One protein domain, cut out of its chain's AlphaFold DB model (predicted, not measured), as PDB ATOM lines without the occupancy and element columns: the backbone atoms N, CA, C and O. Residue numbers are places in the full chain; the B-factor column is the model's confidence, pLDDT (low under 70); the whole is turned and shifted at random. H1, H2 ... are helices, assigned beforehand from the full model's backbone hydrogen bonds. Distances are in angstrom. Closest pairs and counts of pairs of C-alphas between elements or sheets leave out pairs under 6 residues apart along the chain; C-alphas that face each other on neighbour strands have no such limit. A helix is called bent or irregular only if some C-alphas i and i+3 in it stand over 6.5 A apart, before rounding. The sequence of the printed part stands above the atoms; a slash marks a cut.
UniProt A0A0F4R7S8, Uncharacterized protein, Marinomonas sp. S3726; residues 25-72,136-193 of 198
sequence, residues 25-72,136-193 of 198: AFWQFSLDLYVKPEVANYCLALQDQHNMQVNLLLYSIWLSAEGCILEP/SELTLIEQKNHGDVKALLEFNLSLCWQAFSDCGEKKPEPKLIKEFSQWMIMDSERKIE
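What this domain is: This is residues 25 to 72 and 136 to 193 of the 198 residues of an uncharacterized protein of Marinomonas sp. S3726 (UniProt A0A0F4R7S8). What would one see first? Four helices make a ring, H2, H3, H4, H5 and back to H2, in which neighbours run opposite ways; H1 crosses H3 on its side away from H4. The ring is not a regular bundle, for H3 stands steeply to H2 while the other neighbours in the ring are only shallowly tilted, and residues 140 to 145 stick out from it as a free loop. What is it made of, and how large is it? The printed part has 106 residues with five named helices in the order H1, H2, H3, H4, H5 and no named strand, and its class is all helix. It is compact, with a radius of gyration of the C-alphas of 13.9 A, and rounded, with spans of 39 by 37 by 24 A.

Where its parts are: Where does the first helix begin, and what comes before the cut? H1 takes residues 25 to 34, 14.1 A from first to last C-alpha, beginning with C-alpha 25 at (204.754, 212.222, 271.102). H2 follows with residues 37 to 50, 19.3 A long, and H3 with residues 54 to 65, 16.9 A long. What comes after the cut? H4 takes residues 149 to 164 and is 21.9 A long, with C-alpha 149 at (212.043, 211.127, 254.690). H5, residues 175 to 193, is the longest helix at 27.3 A and ends with C-alpha 193 at (201.102, 222.849, 248.530). Are any helices bent? None is bent or irregular.

How they stand to each other: What does the hub touch? H3 is the hub, touching H1, H2 and H4. With residues 58 to 62 alone it touches H1, opposite ways at a steep tilt of 69 degrees, only just short of about perpendicular; the closest C-alphas are those of Ser 30 and Leu 58, 6.2 A apart. H3 and H4 touch with 18 pairs of C-alphas within 8 A, opposite ways at a shallow tilt of 29 degrees, and the closest C-alphas are those of Ser 64 and Leu 153, 5.1 A apart. How does H2 stand to its neighbours? H2 with residues 43 to 47 alone and H3 with residues 54 to 57 alone touch, opposite ways at a steep tilt of 55 degrees, closest at the C-alphas of Cys 43 and Val 54, 5.7 A apart. H5 touches H2 with residues 176 to 180 alone, opposite ways at a shallow tilt of 13 degrees, closest at the C-alphas of Tyr 42 and Phe 180, 6.3 A apart. H1 and H2 are close but not clearly touching, with the closest C-alphas, those of Tyr 34 and Ala 40, 5.5 A apart. How do the last two helices meet, and which helices stay apart? H4 and H5 form a helical hairpin at a shallow tilt of 26 degrees, opposite ways; H5 touches H4 with residues 177 to 185 alone, and the closest C-alphas are those of Glu 154 and Ser 181, 5.7 A apart. H1 is apart from H4 and H5, H2 from H4, and H3 from H5. What does the backbone show? In H1, H2, H3, H4 and H5 every O i to N i+4 pair is within hydrogen-bond range.

The domain as a whole: Which C-alphas are farthest apart? Those of Gly 168 and Glu 193, at 43.6 A. Where is the printed part cut, and how do the links run? Residues 73 to 135 are not printed, and C-alphas 72 and 136 are 18.7 A apart across this cut, in the link from H3 to H4. Of the links that are printed whole, H1 to H2 and H2 to H3 are tight and H4 to H5 is short. Where is the model's confidence low? The mean pLDDT of the printed part is 86.2, and residues 137 to 147, 166 to 170 and 192 to 193 are under 70.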
ATOM      1  N   ALA A  25     204.769 211.708 272.473       96.81
ATOM      2  CA  ALA A  25     204.754 212.222 271.102       96.81
ATOM      3  C   ALA A  25     204.367 211.160 270.059       96.81
ATOM      4  O   ALA A  25     203.685 211.485 269.090       96.81
ATOM      5  N   PHE A  26     204.757 209.897 270.263       97.94
ATOM      6  CA  PHE A  26     204.370 208.818 269.359       97.94
ATOM      7  C   PHE A  26     202.878 208.479 269.487       97.94
ATOM      8  O   PHE A  26     202.204 208.311 268.473       97.94
ATOM      9  N   TRP A  27     202.331 208.446 270.703       97.88
ATOM     10  CA  TRP A  27     200.897 208.232 270.908       97.88
ATOM     11  C   TRP A  27     200.049 209.315 270.227       97.88
ATOM     12  O   TRP A  27     199.139 209.000 269.459       97.88
ATOM     13  N   GLN A  28     200.394 210.586 270.438       97.81
ATOM     14  CA  GLN A  28     199.704 211.720 269.813       97.81
ATOM     15  C   GLN A  28     199.815 211.672 268.282       97.81
ATOM     16  O   GLN A  28     198.811 211.790 267.580       97.81
ATOM     17  N   PHE A  29     201.009 211.370 267.762       97.50
ATOM     18  CA  PHE A  29     201.210 211.143 266.332       97.50
ATOM     19  C   PHE A  29     200.321 210.016 265.788       97.50
ATOM     20  O   PHE A  29     199.707 210.168 264.731       97.50
ATOM     21  N   SER A  30     200.232 208.889 266.497       98.00
ATOM     22  CA  SER A  30     199.397 207.756 266.101       98.00
ATOM     23  C   SER A  30     197.921 208.131 266.034       98.00
ATOM     24  O   SER A  30     197.255 207.752 265.071       98.00
ATOM     25  N   LEU A  31     197.406 208.894 267.004       97.06
ATOM     26  CA  LEU A  31     196.020 209.373 266.996       97.06
ATOM     27  C   LEU A  31     195.745 210.296 265.797       97.06
ATOM     28  O   LEU A  31     194.792 210.064 265.049       97.06
ATOM     29  N   ASP A  32     196.614 211.282 265.574       96.56
ATOM     30  CA  ASP A  32     196.498 212.248 264.473       96.56
ATOM     31  C   ASP A  32     196.626 211.598 263.093       96.56
ATOM     32  O   ASP A  32     196.050 212.061 262.102       96.56
ATOM     33  N   LEU A  33     197.409 210.526 263.000       95.88
ATOM     34  CA  LEU A  33     197.590 209.802 261.756       95.88
ATOM     35  C   LEU A  33     196.422 208.845 261.492       95.88
ATOM     36  O   LEU A  33     195.897 208.817 260.378       95.88
ATOM     37  N   TYR A  34     196.000 208.086 262.504       95.94
ATOM     38  CA  TYR A  34     195.004 207.023 262.361       95.94
ATOM     39  C   TYR A  34     193.571 207.544 262.183       95.94
ATOM     40  O   TYR A  34     192.718 206.824 261.668       95.94
ATOM     41  N   VAL A  35     193.294 208.805 262.542       95.88
ATOM     42  CA  VAL A  35     191.996 209.445 262.255       95.88
ATOM     43  C   VAL A  35     191.732 209.596 260.749       95.88
ATOM     44  O   VAL A  35     190.580 209.743 260.339       95.88
ATOM     45  N   LYS A  36     192.773 209.545 259.904       95.56
ATOM     46  CA  LYS A  36     192.618 209.591 258.446       95.56
ATOM     47  C   LYS A  36     192.019 208.269 257.941       95.56
ATOM     48  O   LYS A  36     192.647 207.223 258.138       95.56
ATOM     49  N   PRO A  37     190.865 208.286 257.248       95.56
ATOM     50  CA  PRO A  37     190.202 207.065 256.790       95.56
ATOM     51  C   PRO A  37     191.103 206.154 255.950       95.56
ATOM     52  O   PRO A  37     191.093 204.941 256.127       95.56
ATOM     53  N   GLU A  38     191.919 206.724 255.067       96.19
ATOM     54  CA  GLU A  38     192.822 205.966 254.206       96.19
ATOM     55  C   GLU A  38     193.918 205.253 255.001       96.19
ATOM     56  O   GLU A  38     194.194 204.087 254.730       96.19
ATOM     57  N   VAL A  39     194.490 205.900 256.024       97.00
ATOM     58  CA  VAL A  39     195.467 205.263 256.925       97.00
ATOM     59  C   VAL A  39     194.817 204.089 257.644       97.00
ATOM     60  O   VAL A  39     195.368 202.988 257.634       97.00
ATOM     61  N   ALA A  40     193.638 204.301 258.235       96.50
ATOM     62  CA  ALA A  40     192.909 203.239 258.915       96.50
ATOM     63  C   ALA A  40     192.628 202.065 257.962       96.50
ATOM     64  O   ALA A  40     192.863 200.915 258.327       96.50
ATOM     65  N   ASN A  41     192.218 202.347 256.722       97.50
ATOM     66  CA  ASN A  41     191.962 201.333 255.701       97.50
ATOM     67  C   ASN A  41     193.222 200.533 255.338       97.50
ATOM     68  O   ASN A  41     193.159 199.305 255.313       97.50
ATOM     69  N   TYR A  42     194.367 201.188 255.107       97.88
ATOM     70  CA  TYR A  42     195.632 200.491 254.836       97.88
ATOM     71  C   TYR A  42     196.069 199.628 256.021       97.88
ATOM     72  O   TYR A  42     196.417 198.461 255.841       97.88
ATOM     73  N   CYS A  43     196.013 200.169 257.241       96.69
ATOM     74  CA  CYS A  43     196.356 199.433 258.452       96.69
ATOM     75  C   CYS A  43     195.450 198.213 258.665       96.69
ATOM     76  O   CYS A  43     195.957 197.136 258.971       96.69
ATOM     77  N   LEU A  44     194.134 198.359 258.481       94.56
ATOM     78  CA  LEU A  44     193.178 197.256 258.605       94.56
ATOM     79  C   LEU A  44     193.392 196.202 257.519       94.56
ATOM     80  O   LEU A  44     193.437 195.018 257.831       94.56
ATOM     81  N   ALA A  45     193.604 196.608 256.266       95.56
ATOM     82  CA  ALA A  45     193.874 195.672 255.180       95.56
ATOM     83  C   ALA A  45     195.181 194.889 255.410       95.56
ATOM     84  O   ALA A  45     195.200 193.669 255.248       95.56
ATOM     85  N   LEU A  46     196.253 195.553 255.862       94.38
ATOM     86  CA  LEU A  46     197.512 194.895 256.227       94.38
ATOM     87  C   LEU A  46     197.347 193.955 257.430       94.38
ATOM     88  O   LEU A  46     197.929 192.870 257.447       94.38
ATOM     89  N   GLN A  47     196.548 194.344 258.423       91.12
ATOM     90  CA  GLN A  47     196.245 193.498 259.573       91.12
ATOM     91  C   GLN A  47     195.454 192.253 259.153       91.12
ATOM     92  O   GLN A  47     195.857 191.138 259.462       91.12
ATOM     93  N   ASP A  48     194.348 192.424 258.435       90.94
ATOM     94  CA  ASP A  48     193.414 191.334 258.154       90.94
ATOM     95  C   ASP A  48     193.940 190.371 257.078       90.94
ATOM     96  O   ASP A  48     193.706 189.168 257.162       90.94
ATOM     97  N   GLN A  49     194.675 190.871 256.077       91.31
ATOM     98  CA  GLN A  49     195.186 190.045 254.972       91.31
ATOM     99  C   GLN A  49     196.573 189.461 255.250       91.31
ATOM    100  O   GLN A  49     196.938 188.435 254.669       91.31
ATOM    101  N   HIS A  50     197.360 190.110 256.111       90.12
ATOM    102  CA  HIS A  50     198.766 189.761 256.304       90.12
ATOM    103  C   HIS A  50     199.207 189.625 257.768       90.12
ATOM    104  O   HIS A  50     200.397 189.447 258.023       90.12
ATOM    105  N   ASN A  51     198.271 189.686 258.719       88.06
ATOM    106  CA  ASN A  51     198.519 189.618 260.163       88.06
ATOM    107  C   ASN A  51     199.519 190.670 260.678       88.06
ATOM    108  O   ASN A  51     200.178 190.480 261.699       88.06
ATOM    109  N   MET A  52     199.652 191.796 259.967       92.25
ATOM    110  CA  MET A  52     200.548 192.873 260.379       92.25
ATOM    111  C   MET A  52     200.013 193.588 261.618       92.25
ATOM    112  O   MET A  52     198.823 193.879 261.742       92.25
ATOM    113  N   GLN A  53     200.918 193.947 262.523       93.62
ATOM    114  CA  GLN A  53     200.559 194.678 263.731       93.62
ATOM    115  C   GLN A  53     200.455 196.179 263.461       93.62
ATOM    116  O   GLN A  53     201.455 196.839 263.176       93.62
ATOM    117  N   VAL A  54     199.256 196.738 263.634       95.50
ATOM    118  CA  VAL A  54     198.988 198.169 263.404       95.50
ATOM    119  C   VAL A  54     199.908 199.076 264.227       95.50
ATOM    120  O   VAL A  54     200.439 200.040 263.685       95.50
ATOM    121  N   ASN A  55     200.188 198.743 265.492       97.56
ATOM    122  CA  ASN A  55     201.109 199.531 266.323       97.56
ATOM    123  C   ASN A  55     202.536 199.585 265.751       97.56
ATOM    124  O   ASN A  55     203.182 200.624 265.838       97.56
ATOM    125  N   LEU A  56     203.017 198.500 265.133       97.81
ATOM    126  CA  LEU A  56     204.345 198.465 264.509       97.81
ATOM    127  C   LEU A  56     204.365 199.208 263.168       97.81
ATOM    128  O   LEU A  56     205.350 199.879 262.865       97.81
ATOM    129  N   LEU A  57     203.270 199.156 262.400       97.81
ATOM    130  CA  LEU A  57     203.108 199.970 261.191       97.81
ATOM    131  C   LEU A  57     203.161 201.464 261.533       97.81
ATOM    132  O   LEU A  57     203.959 202.196 260.954       97.81
ATOM    133  N   LEU A  58     202.368 201.906 262.514       98.31
ATOM    134  CA  LEU A  58     202.348 203.303 262.961       98.31
ATOM    135  C   LEU A  58     203.704 203.745 263.517       98.31
ATOM    136  O   LEU A  58     204.168 204.835 263.187       98.31
ATOM    137  N   TYR A  59     204.374 202.884 264.289       98.56
ATOM    138  CA  TYR A  59     205.714 203.165 264.808       98.56
ATOM    139  C   TYR A  59     206.744 203.334 263.691       98.56
ATOM    140  O   TYR A  59     207.548 204.260 263.728       98.56
ATOM    141  N   SER A  60     206.682 202.491 262.659       97.81
ATOM    142  CA  SER A  60     207.577 202.578 261.499       97.81
ATOM    143  C   SER A  60     207.424 203.908 260.763       97.81
ATOM    144  O   SER A  60     208.423 204.526 260.403       97.81
ATOM    145  N   ILE A  61     206.183 204.378 260.596       97.19
ATOM    146  CA  ILE A  61     205.883 205.672 259.970       97.19
ATOM    147  C   ILE A  61     206.373 206.827 260.851       97.19
ATOM    148  O   ILE A  61     206.971 207.777 260.344       97.19
ATOM    149  N   TRP A  62     206.137 206.746 262.162       97.31
ATOM    150  CA  TRP A  62     206.591 207.759 263.111       97.31
ATOM    151  C   TRP A  62     208.116 207.893 263.112       97.31
ATOM    152  O   TRP A  62     208.629 209.002 262.985       97.31
ATOM    153  N   LEU A  63     208.846 206.774 263.158       96.75
ATOM    154  CA  LEU A  63     210.307 206.785 263.080       96.75
ATOM    155  C   LEU A  63     210.802 207.463 261.803       96.75
ATOM    156  O   LEU A  63     211.751 208.236 261.864       96.75
ATOM    157  N   SER A  64     210.143 207.246 260.665       94.31
ATOM    158  CA  SER A  64     210.522 207.916 259.419       94.31
ATOM    159  C   SER A  64     210.344 209.432 259.490       94.31
ATOM    160  O   SER A  64     211.209 210.160 259.008       94.31
ATOM    161  N   ALA A  65     209.273 209.914 260.129       92.44
ATOM    162  CA  ALA A  65     209.068 211.343 260.369       92.44
ATOM    163  C   ALA A  65     210.128 211.940 261.316       92.44
ATOM    164  O   ALA A  65     210.524 213.089 261.141       92.44
ATOM    165  N   GLU A  66     210.629 211.144 262.264       93.38
ATOM    166  CA  GLU A  66     211.706 211.515 263.194       93.38
ATOM    167  C   GLU A  66     213.120 211.365 262.593       93.38
ATOM    168  O   GLU A  66     214.113 211.660 263.259       93.38
ATOM    169  N   GLY A  67     213.247 210.890 261.347       92.75
ATOM    170  CA  GLY A  67     214.549 210.615 260.729       92.75
ATOM    171  C   GLY A  67     215.267 209.399 261.328       92.75
ATOM    172  O   GLY A  67     216.495 209.308 261.264       92.75
ATOM    173  N   CYS A  68     214.521 208.469 261.925       94.06
ATOM    174  CA  CYS A  68     215.029 207.269 262.574       94.06
ATOM    175  C   CYS A  68     214.770 205.998 261.757       94.06
ATOM    176  O   CYS A  68     213.748 205.855 261.082       94.06
ATOM    177  N   ILE A  69     215.677 205.031 261.883       94.31
ATOM    178  CA  ILE A  69     215.530 203.698 261.296       94.31
ATOM    179  C   ILE A  69     214.823 202.767 262.282       94.31
ATOM    180  O   ILE A  69     215.082 202.792 263.487       94.31
ATOM    181  N   LEU A  70     213.923 201.931 261.763       95.69
ATOM    182  CA  LEU A  70     213.327 200.839 262.520       95.69
ATOM    183  C   LEU A  70     214.397 199.802 262.876       95.69
ATOM    184  O   LEU A  70     215.077 199.287 261.995       95.69
ATOM    185  N   GLU A  71     214.479 199.438 264.154       96.00
ATOM    186  CA  GLU A  71     215.418 198.441 264.683       96.00
ATOM    187  C   GLU A  71     214.656 197.193 265.162       96.00
ATOM    188  O   GLU A  71     214.309 197.087 266.348       96.00
ATOM    189  N   PRO A  72     214.356 196.213 264.284       95.56
ATOM    190  CA  PRO A  72     213.481 195.110 264.658       95.56
ATOM    191  C   PRO A  72     214.020 194.244 265.795       95.56
ATOM    192  O   PRO A  72     213.237 193.657 266.538       95.56
ATOM    193  N   SER A 136     221.193 210.071 260.209       72.81
ATOM    194  CA  SER A 136     222.393 210.915 260.209       72.81
ATOM    195  C   SER A 136     223.626 210.210 260.781       72.81
ATOM    196  O   SER A 136     224.743 210.447 260.320       72.81
ATOM    197  N   GLU A 137     223.431 209.325 261.761       65.38
ATOM    198  CA  GLU A 137     224.503 208.556 262.405       65.38
ATOM    199  C   GLU A 137     225.053 207.460 261.476       65.38
ATOM    200  O   GLU A 137     226.220 207.090 261.580       65.38
ATOM    201  N   LEU A 138     224.245 206.989 260.520       61.47
ATOM    202  CA  LEU A 138     224.616 205.969 259.534       61.47
ATOM    203  C   LEU A 138     225.189 206.578 258.244       61.47
ATOM    204  O   LEU A 138     226.080 206.001 257.623       61.47
ATOM    205  N   THR A 139     224.753 207.786 257.867       55.97
ATOM    206  CA  THR A 139     225.253 208.509 256.679       55.97
ATOM    207  C   THR A 139     226.700 209.004 256.773       55.97
ATOM    208  O   THR A 139     227.236 209.484 255.779       55.97
ATOM    209  N   LEU A 140     227.376 208.840 257.917       50.28
ATOM    210  CA  LEU A 140     228.835 209.001 258.001       50.28
ATOM    211  C   LEU A 140     229.600 207.901 257.234       50.28
ATOM    212  O   LEU A 140     230.800 208.055 257.016       50.28
ATOM    213  N   ILE A 141     228.929 206.819 256.809       48.28
ATOM    214  CA  ILE A 141     229.573 205.638 256.214       48.28
ATOM    215  C   ILE A 141     229.331 205.511 254.694       48.28
ATOM    216  O   ILE A 141     230.215 205.002 254.009       48.28
ATOM    217  N   GLU A 142     228.241 206.035 254.108       42.84
ATOM    218  CA  GLU A 142     227.998 205.920 252.651       42.84
ATOM    219  C   GLU A 142     227.353 207.173 252.014       42.84
ATOM    220  O   GLU A 142     226.216 207.550 252.301       42.84
ATOM    221  N   GLN A 143     228.077 207.813 251.082       43.78
ATOM    222  CA  GLN A 143     227.634 208.982 250.302       43.78
ATOM    223  C   GLN A 143     226.616 208.639 249.191       43.78
ATOM    224  O   GLN A 143     226.898 208.834 248.006       43.78
ATOM    225  N   LYS A 144     225.407 208.173 249.525       41.72
ATOM    226  CA  LYS A 144     224.287 208.127 248.561       41.72
ATOM    227  C   LYS A 144     222.944 208.466 249.218       41.72
ATOM    228  O   LYS A 144     222.378 207.650 249.917       41.72
ATOM    229  N   ASN A 145     222.420 209.664 248.942       45.31
ATOM    230  CA  ASN A 145     220.991 210.040 248.951       45.31
ATOM    231  C   ASN A 145     220.067 209.606 250.121       45.31
ATOM    232  O   ASN A 145     218.850 209.580 249.956       45.31
ATOM    233  N   HIS A 146     220.578 209.361 251.325       46.38
ATOM    234  CA  HIS A 146     219.771 208.954 252.488       46.38
ATOM    235  C   HIS A 146     219.188 210.120 253.314       46.38
ATOM    236  O   HIS A 146     219.004 210.006 254.520       46.38
ATOM    237  N   GLY A 147     218.890 211.254 252.673       52.22
ATOM    238  CA  GLY A 147     218.274 212.423 253.320       52.22
ATOM    239  C   GLY A 147     216.765 212.562 253.099       52.22
ATOM    240  O   GLY A 147     216.169 213.514 253.596       52.22
ATOM    241  N   ASP A 148     216.142 211.665 252.330       76.75
ATOM    242  CA  ASP A 148     214.723 211.773 251.991       76.75
ATOM    243  C   ASP A 148     213.860 210.978 252.983       76.75
ATOM    244  O   ASP A 148     213.883 209.745 253.002       76.75
ATOM    245  N   VAL A 149     213.064 211.692 253.786       81.62
ATOM    246  CA  VAL A 149     212.043 211.127 254.690       81.62
ATOM    247  C   VAL A 149     211.147 210.121 253.959       81.62
ATOM    248  O   VAL A 149     210.713 209.135 254.551       81.62
ATOM    249  N   LYS A 150     210.909 210.318 252.657       87.12
ATOM    250  CA  LYS A 150     210.116 209.411 251.816       87.12
ATOM    251  C   LYS A 150     210.813 208.068 251.608       87.12
ATOM    252  O   LYS A 150     210.194 207.025 251.790       87.12
ATOM    253  N   ALA A 151     212.108 208.085 251.291       87.38
ATOM    254  CA  ALA A 151     212.902 206.866 251.151       87.38
ATOM    255  C   ALA A 151     213.004 206.119 252.489       87.38
ATOM    256  O   ALA A 151     212.916 204.892 252.530       87.38
ATOM    257  N   LEU A 152     213.125 206.858 253.596       90.50
ATOM    258  CA  LEU A 152     213.117 206.278 254.937       90.50
ATOM    259  C   LEU A 152     211.749 205.684 255.316       90.50
ATOM    260  O   LEU A 152     211.691 204.678 256.023       90.50
ATOM    261  N   LEU A 153     210.644 206.272 254.855       93.38
ATOM    262  CA  LEU A 153     209.301 205.717 255.032       93.38
ATOM    263  C   LEU A 153     209.145 204.367 254.335       93.38
ATOM    264  O   LEU A 153     208.714 203.401 254.967       93.38
ATOM    265  N   GLU A 154     209.514 204.295 253.057       93.00
ATOM    266  CA  GLU A 154     209.493 203.038 252.305       93.00
ATOM    267  C   GLU A 154     210.370 201.985 252.991       93.00
ATOM    268  O   GLU A 154     209.913 200.877 253.266       93.00
ATOM    269  N   PHE A 155     211.594 202.365 253.364       93.06
ATOM    270  CA  PHE A 155     212.540 201.471 254.020       93.06
ATOM    271  C   PHE A 155     212.023 200.915 255.355       93.06
ATOM    272  O   PHE A 155     212.050 199.701 255.565       93.06
ATOM    273  N   ASN A 156     211.512 201.770 256.248       95.75
ATOM    274  CA  ASN A 156     211.014 201.332 257.554       95.75
ATOM    275  C   ASN A 156     209.775 200.435 257.433       95.75
ATOM    276  O   ASN A 156     209.671 199.445 258.157       95.75
ATOM    277  N   LEU A 157     208.850 200.732 256.513       95.88
ATOM    278  CA  LEU A 157     207.680 199.878 256.280       95.88
ATOM    279  C   LEU A 157     208.076 198.511 255.703       95.88
ATOM    280  O   LEU A 157     207.553 197.488 256.155       95.88
ATOM    281  N   SER A 158     209.047 198.470 254.787       94.00
ATOM    282  CA  SER A 158     209.614 197.217 254.280       94.00
ATOM    283  C   SER A 158     210.329 196.411 255.368       94.00
ATOM    284  O   SER A 158     210.136 195.198 255.465       94.00
ATOM    285  N   LEU A 159     211.113 197.058 256.238       94.38
ATOM    286  CA  LEU A 159     211.723 196.391 257.395       94.38
ATOM    287  C   LEU A 159     210.665 195.839 258.352       94.38
ATOM    288  O   LEU A 159     210.804 194.717 258.844       94.38
ATOM    289  N   CYS A 160     209.591 196.597 258.594       95.75
ATOM    290  CA  CYS A 160     208.479 196.154 259.423       95.75
ATOM    291  C   CYS A 160     207.838 194.885 258.851       95.75
ATOM    292  O   CYS A 160     207.614 193.925 259.590       95.75
ATOM    293  N   TRP A 161     207.586 194.854 257.538       94.31
ATOM    294  CA  TRP A 161     207.090 193.666 256.845       94.31
ATOM    295  C   TRP A 161     208.034 192.470 257.020       94.31
ATOM    296  O   TRP A 161     207.625 191.410 257.493       94.31
ATOM    297  N   GLN A 162     209.309 192.640 256.674       92.44
ATOM    298  CA  GLN A 162     210.290 191.552 256.689       92.44
ATOM    299  C   GLN A 162     210.500 190.968 258.086       92.44
ATOM    300  O   GLN A 162     210.754 189.773 258.227       92.44
ATOM    301  N   ALA A 163     210.421 191.804 259.122       92.50
ATOM    302  CA  ALA A 163     210.735 191.378 260.473       92.50
ATOM    303  C   ALA A 163     209.545 190.812 261.253       92.50
ATOM    304  O   ALA A 163     209.786 189.991 262.144       92.50
ATOM    305  N   PHE A 164     208.320 191.263 260.966       91.56
ATOM    306  CA  PHE A 164     207.139 190.988 261.794       91.56
ATOM    307  C   PHE A 164     205.966 190.358 261.041       91.56
ATOM    308  O   PHE A 164     204.938 190.096 261.660       91.56
ATOM    309  N   SER A 165     206.092 190.102 259.736       84.44
ATOM    310  CA  SER A 165     205.113 189.268 259.040       84.44
ATOM    311  C   SER A 165     205.228 187.816 259.503       84.44
ATOM    312  O   SER A 165     206.319 187.282 259.700       84.44
ATOM    313  N   ASP A 166     204.080 187.172 259.685       67.56
ATOM    314  CA  ASP A 166     203.932 185.872 260.352       67.56
ATOM    315  C   ASP A 166     204.318 184.678 259.451       67.56
ATOM    316  O   ASP A 166     203.626 183.664 259.358       67.56
ATOM    317  N   CYS A 167     205.395 184.816 258.677       55.47
ATOM    318  CA  CYS A 167     205.739 183.866 257.627       55.47
ATOM    319  C   CYS A 167     207.056 183.152 257.929       55.47
ATOM    320  O   CYS A 167     208.143 183.696 257.753       55.47
ATOM    321  N   GLY A 168     206.944 181.874 258.307       54.22
ATOM    322  CA  GLY A 168     208.066 180.927 258.362       54.22
ATOM    323  C   GLY A 168     208.745 180.676 257.002       54.22
ATOM    324  O   GLY A 168     209.814 180.076 256.958       54.22
ATOM    325  N   GLU A 169     208.166 181.178 255.905       57.53
ATOM    326  CA  GLU A 169     208.750 181.221 254.560       57.53
ATOM    327  C   GLU A 169     208.812 182.670 254.055       57.53
ATOM    328  O   GLU A 169     207.916 183.464 254.334       57.53
ATOM    329  N   LYS A 170     209.845 183.030 253.281       62.47
ATOM    330  CA  LYS A 170     210.008 184.375 252.696       62.47
ATOM    331  C   LYS A 170     208.895 184.678 251.679       62.47
ATOM    332  O   LYS A 170     209.102 184.543 250.474       62.47
ATOM    333  N   LYS A 171     207.713 185.093 252.142       73.31
ATOM    334  CA  LYS A 171     206.670 185.627 251.260       73.31
ATOM    335  C   LYS A 171     207.133 186.961 250.669       73.31
ATOM    336  O   LYS A 171     207.774 187.748 251.373       73.31
ATOM    337  N   PRO A 172     206.819 187.230 249.390       85.38
ATOM    338  CA  PRO A 172     207.104 188.528 248.803       85.38
ATOM    339  C   PRO A 172     206.360 189.622 249.572       85.38
ATOM    340  O   PRO A 172     205.258 189.396 250.077       85.38
ATOM    341  N   GLU A 173     206.966 190.805 249.644       89.56
ATOM    342  CA  GLU A 173     206.312 191.984 250.206       89.56
ATOM    343  C   GLU A 173     205.002 192.273 249.462       89.56
ATOM    344  O   GLU A 173     204.989 192.292 248.223       89.56
ATOM    345  N   PRO A 174     203.882 192.463 250.181       91.62
ATOM    346  CA  PRO A 174     202.621 192.755 249.536       91.62
ATOM    347  C   PRO A 174     202.673 194.149 248.919       91.62
ATOM    348  O   PRO A 174     203.151 195.103 249.533       91.62
ATOM    349  N   LYS A 175     202.087 194.286 247.724       94.19
ATOM    350  CA  LYS A 175     201.949 195.582 247.033       94.19
ATOM    351  C   LYS A 175     201.338 196.659 247.931       94.19
ATOM    352  O   LYS A 175     201.701 197.822 247.810       94.19
ATOM    353  N   LEU A 176     200.487 196.243 248.866       94.56
ATOM    354  CA  LEU A 176     199.817 197.098 249.833       94.56
ATOM    355  C   LEU A 176     200.787 197.921 250.705       94.56
ATOM    356  O   LEU A 176     200.467 199.056 251.036       94.56
ATOM    357  N   ILE A 177     201.978 197.401 251.040       94.50
ATOM    358  CA  ILE A 177     203.006 198.162 251.779       94.50
ATOM    359  C   ILE A 177     203.505 199.343 250.941       94.50
ATOM    360  O   ILE A 177     203.552 200.473 251.424       94.50
ATOM    361  N   LYS A 178     203.806 199.088 249.664       93.25
ATOM    362  CA  LYS A 178     204.252 200.113 248.717       93.25
ATOM    363  C   LYS A 178     203.150 201.121 248.388       93.25
ATOM    364  O   LYS A 178     203.408 202.312 248.277       93.25
ATOM    365  N   GLU A 179     201.915 200.662 248.232       95.94
ATOM    366  CA  GLU A 179     200.772 201.554 248.017       95.94
ATOM    367  C   GLU A 179     200.555 202.467 249.227       95.94
ATOM    368  O   GLU A 179     200.316 203.664 249.064       95.94
ATOM    369  N   PHE A 180     200.704 201.929 250.440       96.56
ATOM    370  CA  PHE A 180     200.567 202.707 251.662       96.56
ATOM    371  C   PHE A 180     201.671 203.766 251.799       96.56
ATOM    372  O   PHE A 180     201.369 204.927 252.085       96.56
ATOM    373  N   SER A 181     202.935 203.407 251.540       94.06
ATOM    374  CA  SER A 181     204.045 204.369 251.574       94.06
ATOM    375  C   SER A 181     203.859 205.483 250.537       94.06
ATOM    376  O   SER A 181     203.978 206.660 250.872       94.06
ATOM    377  N   GLN A 182     203.473 205.140 249.305       93.62
ATOM    378  CA  GLN A 182     203.208 206.111 248.239       93.62
ATOM    379  C   GLN A 182     202.054 207.050 248.584       93.62
ATOM    380  O   GLN A 182     202.160 208.262 248.383       93.62
ATOM    381  N   TRP A 183     200.960 206.514 249.128       95.12
ATOM    382  CA  TRP A 183     199.833 207.332 249.558       95.12
ATOM    383  C   TRP A 183     200.245 208.335 250.640       95.12
ATOM    384  O   TRP A 183     199.918 209.517 250.541       95.12
ATOM    385  N   MET A 184     201.021 207.890 251.633       93.44
ATOM    386  CA  MET A 184     201.544 208.744 252.703       93.44
ATOM    387  C   MET A 184     202.438 209.872 252.166       93.44
ATOM    388  O   MET A 184     202.316 211.015 252.612       93.44
ATOM    389  N   ILE A 185     203.293 209.572 251.184       89.50
ATOM    390  CA  ILE A 185     204.134 210.568 250.507       89.50
ATOM    391  C   ILE A 185     203.259 211.624 249.820       89.50
ATOM    392  O   ILE A 185     203.406 212.814 250.102       89.50
ATOM    393  N   MET A 186     202.295 211.204 248.999       89.31
ATOM    394  CA  MET A 186     201.393 212.125 248.295       89.31
ATOM    395  C   MET A 186     200.527 212.956 249.254       89.31
ATOM    396  O   MET A 186     200.264 214.134 249.007       89.31
ATOM    397  N   ASP A 187     200.059 212.376 250.363       88.31
ATOM    398  CA  ASP A 187     199.324 213.115 251.397       88.31
ATOM    399  C   ASP A 187     200.186 214.206 252.042       88.31
ATOM    400  O   ASP A 187     199.715 215.326 252.253       88.31
ATOM    401  N   SER A 188     201.462 213.911 252.305       83.62
ATOM    402  CA  SER A 188     202.396 214.889 252.866       83.62
ATOM    403  C   SER A 188     202.645 216.072 251.919       83.62
ATOM    404  O   SER A 188     202.636 217.221 252.360       83.62
ATOM    405  N   GLU A 189     202.769 215.819 250.614       82.81
ATOM    406  CA  GLU A 189     203.018 216.845 249.591       82.81
ATOM    407  C   GLU A 189     201.808 217.759 249.380       82.81
ATOM    408  O   GLU A 189     201.949 218.984 249.365       82.81
ATOM    409  N   ARG A 190     200.593 217.193 249.322       82.25
ATOM    410  CA  ARG A 190     199.350 217.976 249.193       82.25
ATOM    411  C   ARG A 190     199.176 218.981 250.334       82.25
ATOM    412  O   ARG A 190     198.689 220.091 250.115       82.25
ATOM    413  N   LYS A 191     199.601 218.627 251.551       72.00
ATOM    414  CA  LYS A 191     199.575 219.538 252.709       72.00
ATOM    415  C   LYS A 191     200.577 220.682 252.585       72.00
ATOM    416  O   LYS A 191     200.291 221.779 253.061       72.00
ATOM    417  N   ILE A 192     201.734 220.438 251.973       64.81
ATOM    418  CA  ILE A 192     202.747 221.468 251.727       64.81
ATOM    419  C   ILE A 192     202.209 222.466 250.696       64.81
ATOM    420  O   ILE A 192     202.184 223.663 250.964       64.81
ATOM    421  N   GLU A 193     201.674 221.986 249.572       60.47
ATOM    422  CA  GLU A 193     201.102 222.849 248.530       60.47
ATOM    423  C   GLU A 193     199.891 223.659 249.011       60.47
ATOM    424  O   GLU A 193     199.731 224.820 248.633       60.47
TER     425      GLU A 193